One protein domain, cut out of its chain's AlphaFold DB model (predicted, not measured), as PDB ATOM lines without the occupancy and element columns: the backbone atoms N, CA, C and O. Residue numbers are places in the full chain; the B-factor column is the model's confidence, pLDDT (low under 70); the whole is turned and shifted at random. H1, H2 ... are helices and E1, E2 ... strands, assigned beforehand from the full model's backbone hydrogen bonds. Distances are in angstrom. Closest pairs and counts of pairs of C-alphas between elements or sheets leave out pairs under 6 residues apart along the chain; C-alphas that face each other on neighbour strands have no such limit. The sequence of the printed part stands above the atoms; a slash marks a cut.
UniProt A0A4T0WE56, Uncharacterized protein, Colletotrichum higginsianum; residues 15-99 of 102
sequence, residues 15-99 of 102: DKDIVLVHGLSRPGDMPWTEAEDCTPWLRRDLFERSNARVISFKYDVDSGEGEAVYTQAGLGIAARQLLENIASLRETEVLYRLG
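What this domain is: This is residues 15 to 99 of the 102 residues of an uncharacterized protein of Colletotrichum higginsianum (UniProt A0A4T0WE56). Two short parallel strands, E1 and E2, lie side by side between a long helix, H2, passing loosely on one side, and a loop with the short helix H1 on the other. Residues 44 to 49 and 87 to 99 stick out. The 85 printed residues include E1, H1, E2 and H2 in that order, class mixed. The whole is flat and loose, radius of gyration of the C-alphas 15.2 A, spanning 40 by 38 by 17 A.

How they stand to each other: Look first at E1, residues 17 to 21, and E2, residues 53 to 57: they are parallel at 23 degrees, with N 18 and O 53 2.8 A apart, within hydrogen-bond range. With H1, residues 41 to 46, they form a strand-helix-strand unit, two parallel neighbour strands with a helix between, its crossover right-handed. Then find H2, residues 72 to 99; its closest C-alpha to E2 is that of Leu 82, 6.7 A from that of Phe 57. E1 and H2 are near each other, with 5 pairs of C-alphas within 10 A; H1 and H2 are apart. In H1 and H2 every O i to N i+4 pair is within hydrogen-bond range.

Where its parts are: Find C-alpha 17 at (-11.675, -13.768, -14.051); E1 runs 13.1 A from there. H1 spans 8.3 A and E2 13.0 A. H2 runs 40.9 A to C-alpha 99 at (5.406, -25.210, -20.832).

The domain as a whole: The C-alphas farthest apart, of Arg 49 and Glu 65, are 43.3 A apart. The printed part has no cut; the links E1 to H1 and E2 to H2 are long. Look for pLDDT under 70 at residues 24 to 48, 61 to 67 and 93 to 99.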
ATOM      1  N   ASP A  15      -8.644 -17.337  -8.910       74.62
ATOM      2  CA  ASP A  15      -9.810 -18.210  -8.671       74.62
ATOM      3  C   ASP A  15     -10.978 -17.901  -9.619       74.62
ATOM      4  O   ASP A  15     -11.850 -18.739  -9.852       74.62
ATOM      5  N   LYS A  16     -10.993 -16.689 -10.176       77.06
ATOM      6  CA  LYS A  16     -11.960 -16.218 -11.166       77.06
ATOM      7  C   LYS A  16     -11.362 -15.092 -12.004       77.06
ATOM      8  O   LYS A  16     -10.453 -14.383 -11.573       77.06
ATOM      9  N   ASP A  17     -11.949 -14.900 -13.177       77.75
ATOM     10  CA  ASP A  17     -11.675 -13.768 -14.051       77.75
ATOM     11  C   ASP A  17     -12.874 -12.829 -14.077       77.75
ATOM     12  O   ASP A  17     -14.009 -13.266 -14.277       77.75
ATOM     13  N   ILE A  18     -12.617 -11.540 -13.882       79.31
ATOM     14  CA  ILE A  18     -13.628 -10.487 -13.911       79.31
ATOM     15  C   ILE A  18     -13.320  -9.581 -15.087       79.31
ATOM     16  O   ILE A  18     -12.262  -8.965 -15.146       79.31
ATOM     17  N   VAL A  19     -14.271  -9.480 -16.007       80.56
ATOM     18  CA  VAL A  19     -14.162  -8.596 -17.164       80.56
ATOM     19  C   VAL A  19     -14.948  -7.325 -16.881       80.56
ATOM     20  O   VAL A  19     -16.150  -7.385 -16.623       80.56
ATOM     21  N   LEU A  20     -14.272  -6.180 -16.944       79.31
ATOM     22  CA  LEU A  20     -14.878  -4.863 -16.794       79.31
ATOM     23  C   LEU A  20     -14.999  -4.192 -18.154       79.31
ATOM     24  O   LEU A  20     -14.028  -4.071 -18.896       79.31
ATOM     25  N   VAL A  21     -16.208  -3.731 -18.457       80.06
ATOM     26  CA  VAL A  21     -16.536  -3.012 -19.688       80.06
ATOM     27  C   VAL A  21     -17.135  -1.678 -19.268       80.06
ATOM     28  O   VAL A  21     -18.161  -1.653 -18.589       80.06
ATOM     29  N   HIS A  22     -16.483  -0.566 -19.611       75.31
ATOM     30  CA  HIS A  22     -17.018   0.755 -19.275       75.31
ATOM     31  C   HIS A  22     -18.301   1.054 -20.067       75.31
ATOM     32  O   HIS A  22     -18.551   0.487 -21.132       75.31
ATOM     33  N   GLY A  23     -19.125   1.958 -19.534       74.38
ATOM     34  CA  GLY A  23     -20.282   2.503 -20.246       74.38
ATOM     35  C   GLY A  23     -19.894   3.568 -21.278       74.38
ATOM     36  O   GLY A  23     -18.721   3.881 -21.471       74.38
ATOM     37  N   LEU A  24     -20.901   4.173 -21.909       69.50
ATOM     38  CA  LEU A  24     -20.718   5.154 -22.989       69.50
ATOM     39  C   LEU A  24     -20.269   6.549 -22.514       69.50
ATOM     40  O   LEU A  24     -19.892   7.381 -23.328       69.50
ATOM     41  N   SER A  25     -20.353   6.845 -21.213       64.31
ATOM     42  CA  SER A  25     -20.182   8.206 -20.687       64.31
ATOM     43  C   SER A  25     -18.730   8.619 -20.451       64.31
ATOM     44  O   SER A  25     -18.435   9.814 -20.470       64.31
ATOM     45  N   ARG A  26     -17.826   7.668 -20.190       60.84
ATOM     46  CA  ARG A  26     -16.393   7.926 -19.993       60.84
ATOM     47  C   ARG A  26     -15.571   6.730 -20.483       60.84
ATOM     48  O   ARG A  26     -15.850   5.615 -20.041       60.84
ATOM     49  N   PRO A  27     -14.560   6.946 -21.343       60.56
ATOM     50  CA  PRO A  27     -13.622   5.897 -21.714       60.56
ATOM     51  C   PRO A  27     -12.659   5.581 -20.560       60.56
ATOM     52  O   PRO A  27     -12.384   6.423 -19.701       60.56
ATOM     53  N   GLY A  28     -12.080   4.381 -20.589       61.09
ATOM     54  CA  GLY A  28     -10.920   4.034 -19.763       61.09
ATOM     55  C   GLY A  28     -11.229   3.368 -18.417       61.09
ATOM     56  O   GLY A  28     -12.345   2.927 -18.162       61.09
ATOM     57  N   ASP A  29     -10.200   3.276 -17.565       58.59
ATOM     58  CA  ASP A  29     -10.253   2.578 -16.262       58.59
ATOM     59  C   ASP A  29     -10.869   3.430 -15.147       58.59
ATOM     60  O   ASP A  29     -11.204   2.917 -14.085       58.59
ATOM     61  N   MET A  30     -11.069   4.726 -15.406       56.22
ATOM     62  CA  MET A  30     -11.566   5.699 -14.430       56.22
ATOM     63  C   MET A  30     -12.920   5.380 -13.769       56.22
ATOM     64  O   MET A  30     -13.121   5.845 -12.653       56.22
ATOM     65  N   PRO A  31     -13.874   4.635 -14.368       58.06
ATOM     66  CA  PRO A  31     -15.086   4.239 -13.644       58.06
ATOM     67  C   PRO A  31     -14.802   3.238 -12.513       58.06
ATOM     68  O   PRO A  31     -15.635   3.036 -11.629       58.06
ATOM     69  N   TRP A  32     -13.652   2.572 -12.578       64.81
ATOM     70  CA  TRP A  32     -13.348   1.386 -11.792       64.81
ATOM     71  C   TRP A  32     -12.241   1.620 -10.769       64.81
ATOM     72  O   TRP A  32     -12.109   0.797  -9.871       64.81
ATOM     73  N   THR A  33     -11.495   2.724 -10.866       63.28
ATOM     74  CA  THR A  33     -10.435   3.133  -9.935       63.28
ATOM     75  C   THR A  33     -10.890   4.259  -9.009       63.28
ATOM     76  O   THR A  33     -11.596   5.176  -9.431       63.28
ATOM     77  N   GLU A  34     -10.513   4.199  -7.726       59.00
ATOM     78  CA  GLU A  34     -10.642   5.370  -6.851       59.00
ATOM     79  C   GLU A  34      -9.647   6.450  -7.291       59.00
ATOM     80  O   GLU A  34      -8.533   6.164  -7.738       59.00
ATOM     81  N   ALA A  35     -10.065   7.712  -7.191       54.91
ATOM     82  CA  ALA A  35      -9.283   8.850  -7.667       54.91
ATOM     83  C   ALA A  35      -8.004   9.109  -6.847       54.91
ATOM     84  O   ALA A  35      -7.130   9.836  -7.314       54.91
ATOM     85  N   GLU A  36      -7.911   8.565  -5.631       56.59
ATOM     86  CA  GLU A  36      -6.863   8.917  -4.668       56.59
ATOM     87  C   GLU A  36      -5.641   7.989  -4.722       56.59
ATOM     88  O   GLU A  36      -4.522   8.448  -4.498       56.59
ATOM     89  N   ASP A  37      -5.821   6.711  -5.055       57.06
ATOM     90  CA  ASP A  37      -4.774   5.686  -4.961       57.06
ATOM     91  C   ASP A  37      -4.672   4.783  -6.204       57.06
ATOM     92  O   ASP A  37      -3.860   3.857  -6.229       57.06
ATOM     93  N   CYS A  38      -5.458   5.059  -7.254       53.50
ATOM     94  CA  CYS A  38      -5.557   4.238  -8.469       53.50
ATOM     95  C   CYS A  38      -5.917   2.769  -8.191       53.50
ATOM     96  O   CYS A  38      -5.809   1.929  -9.086       53.50
ATOM     97  N   THR A  39      -6.368   2.438  -6.979       55.31
ATOM     98  CA  THR A  39      -6.803   1.086  -6.652       55.31
ATOM     99  C   THR A  39      -8.180   0.877  -7.270       55.31
ATOM    100  O   THR A  39      -9.072   1.710  -7.071       55.31
ATOM    101  N   PRO A  40      -8.421  -0.225  -8.003       59.97
ATOM    102  CA  PRO A  40      -9.769  -0.540  -8.421       59.97
ATOM    103  C   PRO A  40     -10.648  -0.755  -7.185       59.97
ATOM    104  O   PRO A  40     -10.455  -1.745  -6.475       59.97
ATOM    105  N   TRP A  41     -11.610   0.137  -6.907       65.88
ATOM    106  CA  TRP A  41     -12.505   0.017  -5.736       65.88
ATOM    107  C   TRP A  41     -13.220  -1.338  -5.719       65.88
ATOM    108  O   TRP A  41     -13.461  -1.930  -4.668       65.88
ATOM    109  N   LEU A  42     -13.452  -1.886  -6.917       66.12
ATOM    110  CA  LEU A  42     -13.999  -3.215  -7.136       66.12
ATOM    111  C   LEU A  42     -13.240  -4.301  -6.354       66.12
ATOM    112  O   LEU A  42     -13.852  -5.232  -5.833       66.12
ATOM    113  N   ARG A  43     -11.910  -4.191  -6.242       61.44
ATOM    114  CA  ARG A  43     -11.080  -5.153  -5.508       61.44
ATOM    115  C   ARG A  43     -11.330  -5.075  -4.004       61.44
ATOM    116  O   ARG A  43     -11.409  -6.121  -3.361       61.44
ATOM    117  N   ARG A  44     -11.451  -3.860  -3.463       64.19
ATOM    118  CA  ARG A  44     -11.646  -3.627  -2.027       64.19
ATOM    119  C   ARG A  44     -13.008  -4.135  -1.562       64.19
ATOM    120  O   ARG A  44     -13.073  -4.836  -0.561       64.19
ATOM    121  N   ASP A  45     -14.064  -3.850  -2.322       64.00
ATOM    122  CA  ASP A  45     -15.431  -4.015  -1.817       64.00
ATOM    123  C   ASP A  45     -16.100  -5.337  -2.242       64.00
ATOM    124  O   ASP A  45     -16.938  -5.866  -1.513       64.00
ATOM    125  N   LEU A  46     -15.739  -5.913  -3.399       62.19
ATOM    126  CA  LEU A  46     -16.397  -7.125  -3.924       62.19
ATOM    127  C   LEU A  46     -15.548  -8.396  -3.800       62.19
ATOM    128  O   LEU A  46     -16.090  -9.505  -3.833       62.19
ATOM    129  N   PHE A  47     -14.226  -8.261  -3.655       67.62
ATOM    130  CA  PHE A  47     -13.292  -9.386  -3.775       67.62
ATOM    131  C   PHE A  47     -12.204  -9.415  -2.700       67.62
ATOM    132  O   PHE A  47     -11.186 -10.070  -2.898       67.62
ATOM    133  N   GLU A  48     -12.436  -8.802  -1.537       66.06
ATOM    134  CA  GLU A  48     -11.467  -8.717  -0.428       66.06
ATOM    135  C   GLU A  48     -10.822 -10.073  -0.061       66.06
ATOM    136  O   GLU A  48      -9.656 -10.151   0.325       66.06
ATOM    137  N   ARG A  49     -11.572 -11.173  -0.215       70.62
ATOM    138  CA  ARG A  49     -11.134 -12.544   0.109       70.62
ATOM    139  C   ARG A  49     -10.827 -13.422  -1.103       70.62
ATOM    140  O   ARG A  49     -10.656 -14.626  -0.944       70.62
ATOM    141  N   SER A  50     -10.803 -12.857  -2.302       70.38
ATOM    142  CA  SER A  50     -10.649 -13.592  -3.557       70.38
ATOM    143  C   SER A  50      -9.385 -13.166  -4.284       70.38
ATOM    144  O   SER A  50      -8.971 -12.010  -4.227       70.38
ATOM    145  N   ASN A  51      -8.780 -14.115  -4.991       72.25
ATOM    146  CA  ASN A  51      -7.620 -13.866  -5.832       72.25
ATOM    147  C   ASN A  51      -8.037 -13.562  -7.277       72.25
ATOM    148  O   ASN A  51      -7.489 -14.107  -8.227       72.25
ATOM    149  N   ALA A  52      -9.076 -12.750  -7.454       75.69
ATOM    150  CA  ALA A  52      -9.643 -12.527  -8.770       75.69
ATOM    151  C   ALA A  52      -8.679 -11.742  -9.672       75.69
ATOM    152  O   ALA A  52      -8.141 -10.707  -9.272       75.69
ATOM    153  N   ARG A  53      -8.538 -12.183 -10.925       74.50
ATOM    154  CA  ARG A  53      -7.885 -11.391 -11.971       74.50
ATOM    155  C   ARG A  53      -8.917 -10.477 -12.618       74.50
ATOM    156  O   ARG A  53      -9.955 -10.936 -13.090       74.50
ATOM    157  N   VAL A  54      -8.620  -9.182 -12.650       74.56
ATOM    158  CA  VAL A  54      -9.473  -8.167 -13.271       74.56
ATOM    159  C   VAL A  54      -8.929  -7.847 -14.662       74.56
ATOM    160  O   VAL A  54      -7.726  -7.724 -14.857       74.56
ATOM    161  N   ILE A  55      -9.806  -7.762 -15.655       76.44
ATOM    162  CA  ILE A  55      -9.457  -7.489 -17.048       76.44
ATOM    163  C   ILE A  55     -10.315  -6.316 -17.507       76.44
ATOM    164  O   ILE A  55     -11.525  -6.460 -17.687       76.44
ATOM    165  N   SER A  56      -9.692  -5.158 -17.700       76.44
ATOM    166  CA  SER A  56     -10.377  -3.959 -18.183       76.44
ATOM    167  C   SER A  56     -10.364  -3.911 -19.706       76.44
ATOM    168  O   SER A  56      -9.308  -3.895 -20.343       76.44
ATOM    169  N   PHE A  57     -11.548  -3.853 -20.310       78.62
ATOM    170  CA  PHE A  57     -11.702  -3.643 -21.742       78.62
ATOM    171  C   PHE A  57     -12.087  -2.197 -22.032       78.62
ATOM    172  O   PHE A  57     -13.112  -1.696 -21.567       78.62
ATOM    173  N   LYS A  58     -11.245  -1.544 -22.833       75.81
ATOM    174  CA  LYS A  58     -11.422  -0.163 -23.270       75.81
ATOM    175  C   LYS A  58     -11.757  -0.137 -24.748       75.81
ATOM    176  O   LYS A  58     -11.030  -0.731 -25.546       75.81
ATOM    177  N   TYR A  59     -12.802   0.597 -25.093       75.69
ATOM    178  CA  TYR A  59     -13.152   0.927 -26.466       75.69
ATOM    179  C   TYR A  59     -13.303   2.443 -26.597       75.69
ATOM    180  O   TYR A  59     -13.739   3.118 -25.664       75.69
ATOM    181  N   ASP A  60     -12.934   2.985 -27.755       71.69
ATOM    182  CA  ASP A  60     -13.196   4.390 -28.041       71.69
ATOM    183  C   ASP A  60     -14.674   4.578 -28.370       71.69
ATOM    184  O   ASP A  60     -15.240   3.872 -29.205       71.69
ATOM    185  N   VAL A  61     -15.303   5.528 -27.682       69.06
ATOM    186  CA  VAL A  61     -16.707   5.887 -27.919       69.06
ATOM    187  C   VAL A  61     -16.831   6.701 -29.213       69.06
ATOM    188  O   VAL A  61     -17.762   6.478 -29.985       69.06
ATOM    189  N   ASP A  62     -15.833   7.549 -29.483       65.88
ATOM    190  CA  ASP A  62     -15.741   8.431 -30.646       65.88
ATOM    191  C   ASP A  62     -14.565   8.011 -31.541       65.88
ATOM    192  O   ASP A  62     -13.560   8.713 -31.671       65.88
ATOM    193  N   SER A  63     -14.647   6.827 -32.152       59.81
ATOM    194  CA  SER A  63     -13.677   6.436 -33.177       59.81
ATOM    195  C   SER A  63     -13.905   7.308 -34.414       59.81
ATOM    196  O   SER A  63     -14.759   6.992 -35.239       59.81
ATOM    197  N   GLY A  64     -13.169   8.414 -34.546       57.59
ATOM    198  CA  GLY A  64     -13.330   9.406 -35.621       57.59
ATOM    199  C   GLY A  64     -13.260   8.871 -37.064       57.59
ATOM    200  O   GLY A  64     -13.557   9.619 -37.987       57.59
ATOM    201  N   GLU A  65     -12.913   7.594 -37.266       55.25
ATOM    202  CA  GLU A  65     -12.860   6.916 -38.570       55.25
ATOM    203  C   GLU A  65     -13.609   5.557 -38.614       55.25
ATOM    204  O   GLU A  65     -13.437   4.789 -39.558       55.25
ATOM    205  N   GLY A  66     -14.455   5.235 -37.623       60.12
ATOM    206  CA  GLY A  66     -15.167   3.945 -37.525       60.12
ATOM    207  C   GLY A  66     -16.646   4.057 -37.138       60.12
ATOM    208  O   GLY A  66     -17.130   5.133 -36.787       60.12
ATOM    209  N   GLU A  67     -17.383   2.939 -37.196       67.12
ATOM    210  CA  GLU A  67     -18.748   2.871 -36.654       67.12
ATOM    211  C   GLU A  67     -18.713   3.101 -35.142       67.12
ATOM    212  O   GLU A  67     -18.214   2.272 -34.381       67.12
ATOM    213  N   ALA A  68     -19.259   4.235 -34.706       72.00
ATOM    214  CA  ALA A  68     -19.271   4.606 -33.301       72.00
ATOM    215  C   ALA A  68     -20.000   3.561 -32.438       72.00
ATOM    216  O   ALA A  68     -21.014   2.982 -32.850       72.00
ATOM    217  N   VAL A  69     -19.521   3.350 -31.208       77.06
ATOM    218  CA  VAL A  69     -19.987   2.259 -30.329       77.06
ATOM    219  C   VAL A  69     -21.440   2.423 -29.863       77.06
ATOM    220  O   VAL A  69     -22.083   1.449 -29.480       77.06
ATOM    221  N   TYR A  70     -22.017   3.622 -29.963       78.00
ATOM    222  CA  TYR A  70     -23.447   3.828 -29.706       78.00
ATOM    223  C   TYR A  70     -24.362   3.281 -30.820       78.00
ATOM    224  O   TYR A  70     -25.584   3.281 -30.665       78.00
ATOM    225  N   THR A  71     -23.809   2.817 -31.942       83.12
ATOM    226  CA  THR A  71     -24.558   2.095 -32.980       83.12
ATOM    227  C   THR A  71     -24.560   0.592 -32.700       83.12
ATOM    228  O   THR A  71     -23.633   0.062 -32.093       83.12
ATOM    229  N   GLN A  72     -25.581  -0.132 -33.173       83.25
ATOM    230  CA  GLN A  72     -25.638  -1.594 -33.015       83.25
ATOM    231  C   GLN A  72     -24.419  -2.289 -33.642       83.25
ATOM    232  O   GLN A  72     -23.893  -3.247 -33.076       83.25
ATOM    233  N   ALA A  73     -23.980  -1.813 -34.806       85.88
ATOM    234  CA  ALA A  73     -22.865  -2.394 -35.536       85.88
ATOM    235  C   ALA A  73     -21.518  -2.085 -34.850       85.88
ATOM    236  O   ALA A  73     -20.765  -3.019 -34.564       85.88
ATOM    237  N   GLY A  74     -21.293  -0.839 -34.416       83.69
ATOM    238  CA  GLY A  74     -20.129  -0.460 -33.607       83.69
ATOM    239  C   GLY A  74     -20.046  -1.214 -32.273       83.69
ATOM    240  O   GLY A  74     -18.983  -1.718 -31.907       83.69
ATOM    241  N   LEU A  75     -21.176  -1.391 -31.574       82.75
ATOM    242  CA  LEU A  75     -21.244  -2.232 -30.373       82.75
ATOM    243  C   LEU A  75     -20.882  -3.693 -30.680       82.75
ATOM    244  O   LEU A  75     -20.160  -4.326 -29.909       82.75
ATOM    245  N   GLY A  76     -21.354  -4.224 -31.811       86.50
ATOM    246  CA  GLY A  76     -21.010  -5.565 -32.277       86.50
ATOM    247  C   GLY A  76     -19.509  -5.743 -32.521       86.50
ATOM    248  O   GLY A  76     -18.939  -6.752 -32.104       86.50
ATOM    249  N   ILE A  77     -18.854  -4.753 -33.132       86.56
ATOM    250  CA  ILE A  77     -17.399  -4.740 -33.354       86.56
ATOM    251  C   ILE A  77     -16.653  -4.744 -32.014       86.56
ATOM    252  O   ILE A  77     -15.788  -5.597 -31.799       86.56
ATOM    253  N   ALA A  78     -17.021  -3.850 -31.091       84.12
ATOM    254  CA  ALA A  78     -16.394  -3.763 -29.772       84.12
ATOM    255  C   ALA A  78     -16.558  -5.068 -28.970       84.12
ATOM    256  O   ALA A  78     -15.595  -5.567 -28.384       84.12
ATOM    257  N   ALA A  79     -17.753  -5.665 -28.992       86.75
ATOM    258  CA  ALA A  79     -18.021  -6.939 -28.328       86.75
ATOM    259  C   ALA A  79     -17.206  -8.089 -28.938       86.75
ATOM    260  O   ALA A  79     -16.663  -8.916 -28.203       86.75
ATOM    261  N   ARG A  80     -17.074  -8.136 -30.271       89.38
ATOM    262  CA  ARG A  80     -16.241  -9.141 -30.945       89.38
ATOM    263  C   ARG A  80     -14.782  -9.019 -30.516       89.38
ATOM    264  O   ARG A  80     -14.177 -10.019 -30.143       89.38
ATOM    265  N   GLN A  81     -14.250  -7.801 -30.498       87.38
ATOM    266  CA  GLN A  81     -12.865  -7.549 -30.112       87.38
ATOM    267  C   GLN A  81     -12.591  -7.901 -28.642       87.38
ATOM    268  O   GLN A  81     -11.530  -8.435 -28.318       87.38
ATOM    269  N   LEU A  82     -13.556  -7.667 -27.748       86.62
ATOM    270  CA  LEU A  82     -13.486  -8.148 -26.368       86.62
ATOM    271  C   LEU A  82     -13.349  -9.676 -26.308       86.62
ATOM    272  O   LEU A  82     -12.460 -10.191 -25.631       86.62
ATOM    273  N   LEU A  83     -14.217 -10.400 -27.017       88.56
ATOM    274  CA  LEU A  83     -14.207 -11.865 -27.021       88.56
ATOM    275  C   LEU A  83     -12.910 -12.432 -27.617       88.56
ATOM    276  O   LEU A  83     -12.346 -13.367 -27.051       88.56
ATOM    277  N   GLU A  84     -12.409 -11.841 -28.704       88.31
ATOM    278  CA  GLU A  84     -11.121 -12.195 -29.318       88.31
ATOM    279  C   GLU A  84      -9.959 -12.019 -28.324       88.31
ATOM    280  O   GLU A  84      -9.134 -12.922 -28.161       88.31
ATOM    281  N   ASN A  85      -9.929 -10.905 -27.584       83.94
ATOM    282  CA  ASN A  85      -8.905 -10.654 -26.567       83.94
ATOM    283  C   ASN A  85      -8.966 -11.669 -25.414       83.94
ATOM    284  O   ASN A  85      -7.926 -12.149 -24.957       83.94
ATOM    285  N   ILE A  86     -10.169 -12.025 -24.947       84.25
ATOM    286  CA  ILE A  86     -10.351 -13.039 -23.894       84.25
ATOM    287  C   ILE A  86      -9.874 -14.414 -24.378       84.25
ATOM    288  O   ILE A  86      -9.182 -15.114 -23.637       84.25
ATOM    289  N   ALA A  87     -10.220 -14.800 -25.609       86.31
ATOM    290  CA  ALA A  87      -9.791 -16.069 -26.193       86.31
ATOM    291  C   ALA A  87      -8.258 -16.157 -26.280       86.31
ATOM    292  O   ALA A  87      -7.669 -17.116 -25.780       86.31
ATOM    293  N   SER A  88      -7.605 -15.112 -26.795       83.75
ATOM    294  CA  SER A  88      -6.141 -15.050 -26.900       83.75
ATOM    295  C   SER A  88      -5.442 -15.122 -25.533       83.75
ATOM    296  O   SER A  88      -4.422 -15.803 -25.368       83.75
ATOM    297  N   LEU A  89      -6.019 -14.479 -24.512       77.81
ATOM    298  CA  LEU A  89      -5.505 -14.538 -23.144       77.81
ATOM    299  C   LEU A  89      -5.574 -15.963 -22.572       77.81
ATOM    300  O   LEU A  89      -4.624 -16.417 -21.930       77.81
ATOM    301  N   ARG A  90      -6.661 -16.696 -22.844       78.12
ATOM    302  CA  ARG A  90      -6.810 -18.099 -22.424       78.12
ATOM    303  C   ARG A  90      -5.830 -19.029 -23.116       78.12
ATOM    304  O   ARG A  90      -5.231 -19.866 -22.445       78.12
ATOM    305  N   GLU A  91      -5.640 -18.876 -24.420       78.44
ATOM    306  CA  GLU A  91      -4.672 -19.672 -25.179       78.44
ATOM    307  C   GLU A  91      -3.251 -19.479 -24.636       78.44
ATOM    308  O   GLU A  91      -2.538 -20.452 -24.384       78.44
ATOM    309  N   THR A  92      -2.874 -18.231 -24.350       73.00
ATOM    310  CA  THR A  92      -1.565 -17.891 -23.774       73.00
ATOM    311  C   THR A  92      -1.364 -18.516 -22.388       73.00
ATOM    312  O   THR A  92      -0.299 -19.063 -22.095       73.00
ATOM    313  N   GLU A  93      -2.386 -18.483 -21.531       69.25
ATOM    314  CA  GLU A  93      -2.312 -19.064 -20.187       69.25
ATOM    315  C   GLU A  93      -2.199 -20.597 -20.218       69.25
ATOM    316  O   GLU A  93      -1.430 -21.182 -19.451       69.25
ATOM    317  N   VAL A  94      -2.920 -21.253 -21.134       64.06
ATOM    318  CA  VAL A  94      -2.821 -22.703 -21.356       64.06
ATOM    319  C   VAL A  94      -1.410 -23.084 -21.800       64.06
ATOM    320  O   VAL A  94      -0.817 -23.998 -21.227       64.06
ATOM    321  N   LEU A  95      -0.834 -22.354 -22.759       58.88
ATOM    322  CA  LEU A  95       0.532 -22.591 -23.233       58.88
ATOM    323  C   LEU A  95       1.573 -22.407 -22.120       58.88
ATOM    324  O   LEU A  95       2.481 -23.227 -21.992       58.88
ATOM    325  N   TYR A  96       1.422 -21.386 -21.272       62.81
ATOM    326  CA  TYR A  96       2.319 -21.157 -20.134       62.81
ATOM    327  C   TYR A  96       2.261 -22.289 -19.098       62.81
ATOM    328  O   TYR A  96       3.296 -22.716 -18.585       62.81
ATOM    329  N   ARG A  97       1.062 -22.809 -18.801       60.88
ATOM    330  CA  ARG A  97       0.887 -23.936 -17.868       60.88
ATOM    331  C   ARG A  97       1.444 -25.247 -18.435       60.88
ATOM    332  O   ARG A  97       2.046 -26.006 -17.683       60.88
ATOM    333  N   LEU A  98       1.293 -25.491 -19.737       60.16
ATOM    334  CA  LEU A  98       1.849 -26.673 -20.409       60.16
ATOM    335  C   LEU A  98       3.381 -26.607 -20.543       60.16
ATOM    336  O   LEU A  98       4.051 -27.621 -20.391       60.16
ATOM    337  N   GLY A  99       3.952 -25.418 -20.759       56.44
ATOM    338  CA  GLY A  99       5.406 -25.210 -20.832       56.44
ATOM    339  C   GLY A  99       6.138 -25.277 -19.484       56.44
ATOM    340  O   GLY A  99       7.360 -25.382 -19.463       56.44
TER     341      GLY A  99